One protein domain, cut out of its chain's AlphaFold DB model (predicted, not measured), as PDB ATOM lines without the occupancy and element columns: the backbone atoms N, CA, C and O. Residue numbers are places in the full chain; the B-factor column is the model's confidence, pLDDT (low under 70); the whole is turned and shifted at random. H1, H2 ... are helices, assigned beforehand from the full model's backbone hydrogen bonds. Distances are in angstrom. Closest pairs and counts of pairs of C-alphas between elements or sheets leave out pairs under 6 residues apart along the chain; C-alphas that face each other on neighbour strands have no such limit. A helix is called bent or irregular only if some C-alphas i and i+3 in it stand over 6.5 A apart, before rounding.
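AT A GLANCE: This is residues 8 to 30 and 43 to 67 of the 67 residues of the protein "Inovirus-type Gp2 protein" of Citrobacter amalonaticus (UniProt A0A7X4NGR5). Two separate helices, H1 and then H2, stand apart with open space between them; after H1 a short tail, residues 24 to 30, hooks back toward that helix, and H2 is a lone rod with short ends. No core joins the two. The printed part has 48 residues, with two named helices, H1 then H2, and no named strand; its class is all helix. It is only just loose, close to extended, with a radius of gyration of the C-alphas of 14.4 A, and its outline is flat, spanning 39 by 33 by 18 A.

HOW THE PARTS SIT: Start at Phe 8, where H1, residues 8 to 23, begins; residues 8 to 16 stand free, with no C-alpha 8 or more places away along the chain within 10 A. Residues 21 to 26, of which 21 to 23 belong to H1, stand free too. Past the cut, look at residues 43 to 67, of which 46 to 64 belong to H2: this whole stretch stands free. H1 and H2 are apart, with no C-alpha of the one within 8 A of the other. In both helices every O i to N i+4 pair is within hydrogen-bond range.

IN THESE COORDINATES: Find C-alpha 8 at (240.390, 158.297, 207.062); from there H1 runs 22.8 A to C-alpha 23 at (236.995, 174.229, 191.177). Then find C-alpha 46 at (232.733, 137.776, 195.281), where H2, residues 46 to 64, begins; it runs 27.0 A to C-alpha 64 at (214.037, 157.102, 192.555). Neither helix is bent.

THE WHOLE: The two C-alphas farthest apart, those of Pro 25 and Asp 44, are 39.2 A apart. Residues 31 to 42 are not printed, and C-alphas 30 and 43 are 27.0 A apart across this cut, which lies in the link from H1 to H2. The mean pLDDT of the printed part is 87.3; look for values under 70 at residues 43 to 45 and at His 67, the chain's last residue.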
ATOM      1  N   PHE A   8     239.366 157.498 207.735       90.12
ATOM      2  CA  PHE A   8     240.390 158.297 207.062       90.12
ATOM      3  C   PHE A   8     240.130 158.380 205.552       90.12
ATOM      4  O   PHE A   8     240.051 159.466 204.977       90.12
ATOM      5  N   TRP A   9     239.908 157.231 204.904       86.94
ATOM      6  CA  TRP A   9     239.647 157.186 203.464       86.94
ATOM      7  C   TRP A   9     238.303 157.816 203.096       86.94
ATOM      8  O   TRP A   9     238.207 158.496 202.075       86.94
ATOM      9  N   GLN A  10     237.280 157.667 203.943       89.94
ATOM     10  CA  GLN A  10     235.997 158.346 203.732       89.94
ATOM     11  C   GLN A  10     236.138 159.869 203.730       89.94
ATOM     12  O   GLN A  10     235.570 160.540 202.865       89.94
ATOM     13  N   GLN A  11     236.890 160.413 204.688       93.00
ATOM     14  CA  GLN A  11     237.136 161.846 204.769       93.00
ATOM     15  C   GLN A  11     237.884 162.347 203.529       93.00
ATOM     16  O   GLN A  11     237.421 163.292 202.890       93.00
ATOM     17  N   ARG A  12     238.962 161.659 203.135       93.38
ATOM     18  CA  ARG A  12     239.771 162.020 201.961       93.38
ATOM     19  C   ARG A  12     238.954 162.027 200.671       93.38
ATOM     20  O   ARG A  12     239.009 162.997 199.926       93.38
ATOM     21  N   ILE A  13     238.150 160.989 200.426       91.50
ATOM     22  CA  ILE A  13     237.291 160.920 199.231       91.50
ATOM     23  C   ILE A  13     236.306 162.094 199.209       91.50
ATOM     24  O   ILE A  13     236.141 162.750 198.180       91.50
ATOM     25  N   ARG A  14     235.669 162.396 200.347       93.44
ATOM     26  CA  ARG A  14     234.697 163.492 200.454       93.44
ATOM     27  C   ARG A  14     235.328 164.855 200.175       93.44
ATOM     28  O   ARG A  14     234.726 165.658 199.465       93.44
ATOM     29  N   GLU A  15     236.496 165.124 200.745       96.50
ATOM     30  CA  GLU A  15     237.211 166.391 200.559       96.50
ATOM     31  C   GLU A  15     237.644 166.578 199.105       96.50
ATOM     32  O   GLU A  15     237.354 167.621 198.519       96.50
ATOM     33  N   THR A  16     238.226 165.545 198.489       93.75
ATOM     34  CA  THR A  16     238.641 165.584 197.080       93.75
ATOM     35  C   THR A  16     237.466 165.858 196.149       93.75
ATOM     36  O   THR A  16     237.550 166.737 195.294       93.75
ATOM     37  N   VAL A  17     236.345 165.151 196.329       91.56
ATOM     38  CA  VAL A  17     235.159 165.342 195.479       91.56
ATOM     39  C   VAL A  17     234.576 166.745 195.663       91.56
ATOM     40  O   VAL A  17     234.248 167.400 194.676       91.56
ATOM     41  N   ARG A  18     234.482 167.246 196.903       94.31
ATOM     42  CA  ARG A  18     233.994 168.612 197.163       94.31
ATOM     43  C   ARG A  18     234.884 169.673 196.532       94.31
ATOM     44  O   ARG A  18     234.368 170.604 195.924       94.31
ATOM     45  N   HIS A  19     236.198 169.526 196.664       95.25
ATOM     46  CA  HIS A  19     237.141 170.455 196.062       95.25
ATOM     47  C   HIS A  19     237.026 170.450 194.531       95.25
ATOM     48  O   HIS A  19     236.895 171.514 193.933       95.25
ATOM     49  N   ALA A  20     236.973 169.270 193.906       92.56
ATOM     50  CA  ALA A  20     236.828 169.143 192.456       92.56
ATOM     51  C   ALA A  20     235.533 169.786 191.933       92.56
ATOM     52  O   ALA A  20     235.567 170.473 190.920       92.56
ATOM     53  N   LEU A  21     234.412 169.621 192.642       92.50
ATOM     54  CA  LEU A  21     233.141 170.262 192.280       92.50
ATOM     55  C   LEU A  21     233.171 171.787 192.457       92.50
ATOM     56  O   LEU A  21     232.526 172.497 191.693       92.50
ATOM     57  N   ASN A  22     233.917 172.290 193.443       94.00
ATOM     58  CA  ASN A  22     234.076 173.728 193.657       94.00
ATOM     59  C   ASN A  22     234.953 174.379 192.575       94.00
ATOM     60  O   ASN A  22     234.626 175.450 192.078       94.00
ATOM     61  N   VAL A  23     236.058 173.726 192.199       95.50
ATOM     62  CA  VAL A  23     236.995 174.229 191.177       95.50
ATOM     63  C   VAL A  23     236.454 174.015 189.759       95.50
ATOM     64  O   VAL A  23     236.663 174.848 188.878       95.50
ATOM     65  N   HIS A  24     235.723 172.923 189.532       92.69
ATOM     66  CA  HIS A  24     235.148 172.561 188.238       92.69
ATOM     67  C   HIS A  24     233.630 172.337 188.369       92.69
ATOM     68  O   HIS A  24     233.172 171.194 188.428       92.69
ATOM     69  N   PRO A  25     232.815 173.411 188.342       84.94
ATOM     70  CA  PRO A  25     231.362 173.326 188.543       84.94
ATOM     71  C   PRO A  25     230.621 172.448 187.525       84.94
ATOM     72  O   PRO A  25     229.494 172.025 187.765       84.94
ATOM     73  N   ARG A  26     231.243 172.175 186.370       90.81
ATOM     74  CA  ARG A  26     230.711 171.323 185.297       90.81
ATOM     75  C   ARG A  26     231.439 169.980 185.201       90.81
ATOM     76  O   ARG A  26     231.592 169.446 184.108       90.81
ATOM     77  N   LEU A  27     231.920 169.442 186.321       87.62
ATOM     78  CA  LEU A  27     232.500 168.101 186.357       87.62
ATOM     79  C   LEU A  27     231.434 167.065 185.954       87.62
ATOM     80  O   LEU A  27     230.499 166.799 186.706       87.62
ATOM     81  N   THR A  28     231.568 166.487 184.759       83.94
ATOM     82  CA  THR A  28     230.595 165.530 184.198       83.94
ATOM     83  C   THR A  28     230.984 164.069 184.402       83.94
ATOM     84  O   THR A  28     230.127 163.194 184.301       83.94
ATOM     85  N   ALA A  29     232.253 163.788 184.711       86.00
ATOM     86  CA  ALA A  29     232.759 162.433 184.900       86.00
ATOM     87  C   ALA A  29     233.770 162.364 186.052       86.00
ATOM     88  O   ALA A  29     234.645 163.218 186.184       86.00
ATOM     89  N   LEU A  30     233.660 161.310 186.867       83.81
ATOM     90  CA  LEU A  30     234.608 160.964 187.925       83.81
ATOM     91  C   LEU A  30     235.109 159.540 187.679       83.81
ATOM     92  O   LEU A  30     234.337 158.585 187.753       83.81
ATOM     93  N   THR A  43     241.312 136.075 198.865       61.66
ATOM     94  CA  THR A  43     240.261 136.585 197.982       61.66
ATOM     95  C   THR A  43     239.078 135.636 197.988       61.66
ATOM     96  O   THR A  43     239.081 134.609 197.318       61.66
ATOM     97  N   ASP A  44     238.021 136.027 198.693       67.38
ATOM     98  CA  ASP A  44     236.668 135.725 198.244       67.38
ATOM     99  C   ASP A  44     236.461 136.453 196.903       67.38
ATOM    100  O   ASP A  44     236.406 137.687 196.847       67.38
ATOM    101  N   ALA A  45     236.374 135.692 195.811       68.88
ATOM    102  CA  ALA A  45     236.173 136.215 194.459       68.88
ATOM    103  C   ALA A  45     234.905 137.092 194.334       68.88
ATOM    104  O   ALA A  45     234.778 137.880 193.394       68.88
ATOM    105  N   ALA A  46     233.978 137.019 195.295       77.44
ATOM    106  CA  ALA A  46     232.733 137.776 195.281       77.44
ATOM    107  C   ALA A  46     232.858 139.246 195.732       77.44
ATOM    108  O   ALA A  46     231.867 139.984 195.649       77.44
ATOM    109  N   VAL A  47     234.024 139.719 196.202       73.88
ATOM    110  CA  VAL A  47     234.174 141.109 196.692       73.88
ATOM    111  C   VAL A  47     233.857 142.138 195.600       73.88
ATOM    112  O   VAL A  47     233.135 143.103 195.868       73.88
ATOM    113  N   ILE A  48     234.323 141.911 194.367       78.94
ATOM    114  CA  ILE A  48     234.044 142.806 193.232       78.94
ATOM    115  C   ILE A  48     232.544 142.802 192.910       78.94
ATOM    116  O   ILE A  48     231.930 143.865 192.808       78.94
ATOM    117  N   SER A  49     231.917 141.625 192.841       84.56
ATOM    118  CA  SER A  49     230.478 141.486 192.576       84.56
ATOM    119  C   SER A  49     229.625 142.209 193.621       84.56
ATOM    120  O   SER A  49     228.694 142.941 193.279       84.56
ATOM    121  N   ARG A  50     229.966 142.073 194.907       83.00
ATOM    122  CA  ARG A  50     229.281 142.775 196.002       83.00
ATOM    123  C   ARG A  50     229.446 144.291 195.921       83.00
ATOM    124  O   ARG A  50     228.469 145.005 196.149       83.00
ATOM    125  N   PHE A  51     230.640 144.779 195.584       86.00
ATOM    126  CA  PHE A  51     230.877 146.211 195.377       86.00
ATOM    127  C   PHE A  51     229.999 146.764 194.247       86.00
ATOM    128  O   PHE A  51     229.285 147.749 194.451       86.00
ATOM    129  N   ILE A  52     229.988 146.100 193.086       91.75
ATOM    130  CA  ILE A  52     229.194 146.533 191.928       91.75
ATOM    131  C   ILE A  52     227.689 146.501 192.236       91.75
ATOM    132  O   ILE A  52     226.979 147.447 191.894       91.75
ATOM    133  N   ASN A  53     227.198 145.472 192.931       91.88
ATOM    134  CA  ASN A  53     225.787 145.388 193.322       91.88
ATOM    135  C   ASN A  53     225.383 146.509 194.289       91.88
ATOM    136  O   ASN A  53     224.338 147.134 194.104       91.88
ATOM    137  N   ALA A  54     226.219 146.812 195.286       89.44
ATOM    138  CA  ALA A  54     225.966 147.914 196.212       89.44
ATOM    139  C   ALA A  54     225.966 149.280 195.503       89.44
ATOM    140  O   ALA A  54     225.150 150.146 195.825       89.44
ATOM    141  N   LEU A  55     226.854 149.468 194.519       92.25
ATOM    142  CA  LEU A  55     226.914 150.687 193.716       92.25
ATOM    143  C   LEU A  55     225.643 150.874 192.875       92.25
ATOM    144  O   LEU A  55     225.044 151.949 192.933       92.25
ATOM    145  N   LYS A  56     225.193 149.830 192.165       93.94
ATOM    146  CA  LYS A  56     223.940 149.849 191.386       93.94
ATOM    147  C   LYS A  56     222.737 150.201 192.259       93.94
ATOM    148  O   LYS A  56     222.037 151.164 191.969       93.94
ATOM    149  N   ALA A  57     222.574 149.519 193.396       93.88
ATOM    150  CA  ALA A  57     221.468 149.778 194.320       93.88
ATOM    151  C   ALA A  57     221.433 151.236 194.814       93.88
ATOM    152  O   ALA A  57     220.365 151.821 195.001       93.88
ATOM    153  N   ARG A  58     222.606 151.847 195.016       89.38
ATOM    154  CA  ARG A  58     222.718 153.241 195.453       89.38
ATOM    155  C   ARG A  58     222.390 154.235 194.336       89.38
ATOM    156  O   ARG A  58     221.796 155.271 194.630       89.38
ATOM    157  N   ILE A  59     222.742 153.920 193.089       92.81
ATOM    158  CA  ILE A  59     222.346 154.699 191.905       92.81
ATOM    159  C   ILE A  59     220.825 154.641 191.731       92.81
ATOM    160  O   ILE A  59     220.195 155.693 191.636       92.81
ATOM    161  N   ASP A  60     220.229 153.450 191.797       94.31
ATOM    162  CA  ASP A  60     218.779 153.269 191.651       94.31
ATOM    163  C   ASP A  60     218.007 154.035 192.731       94.31
ATOM    164  O   ASP A  60     217.043 154.747 192.447       94.31
ATOM    165  N   ALA A  61     218.447 153.938 193.990       95.00
ATOM    166  CA  ALA A  61     217.846 154.679 195.096       95.00
ATOM    167  C   ALA A  61     217.961 156.200 194.911       95.00
ATOM    168  O   ALA A  61     217.049 156.936 195.285       95.00
ATOM    169  N   TYR A  62     219.068 156.681 194.342       91.88
ATOM    170  CA  TYR A  62     219.248 158.098 194.036       91.88
ATOM    171  C   TYR A  62     218.321 158.557 192.903       91.88
ATOM    172  O   TYR A  62     217.675 159.594 193.035       91.88
ATOM    173  N   GLN A  63     218.199 157.771 191.831       91.75
ATOM    174  CA  GLN A  63     217.293 158.065 190.716       91.75
ATOM    175  C   GLN A  63     215.828 158.107 191.167       91.75
ATOM    176  O   GLN A  63     215.119 159.053 190.835       91.75
ATOM    177  N   LYS A  64     215.399 157.147 191.996       91.81
ATOM    178  CA  LYS A  64     214.037 157.102 192.555       91.81
ATOM    179  C   LYS A  64     213.695 158.272 193.477       91.81
ATOM    180  O   LYS A  64     212.526 158.568 193.631       91.81
ATOM    181  N   ARG A  65     214.685 158.908 194.113       88.75
ATOM    182  CA  ARG A  65     214.485 160.101 194.963       88.75
ATOM    183  C   ARG A  65     214.421 161.407 194.170       88.75
ATOM    184  O   ARG A  65     214.113 162.442 194.749       88.75
ATOM    185  N   LYS A  66     214.830 161.380 192.898       72.81
ATOM    186  CA  LYS A  66     214.857 162.548 192.010       72.81
ATOM    187  C   LYS A  66     213.538 162.717 191.234       72.81
ATOM    188  O   LYS A  66     213.302 163.801 190.710       72.81
ATOM    189  N   HIS A  67     212.733 161.656 191.157       52.41
ATOM    190  CA  HIS A  67     211.339 161.664 190.711       52.41
ATOM    191  C   HIS A  67     210.403 161.768 191.914       52.41
ATOM    192  O   HIS A  67     209.293 162.303 191.715       52.41
TER     193      HIS A  67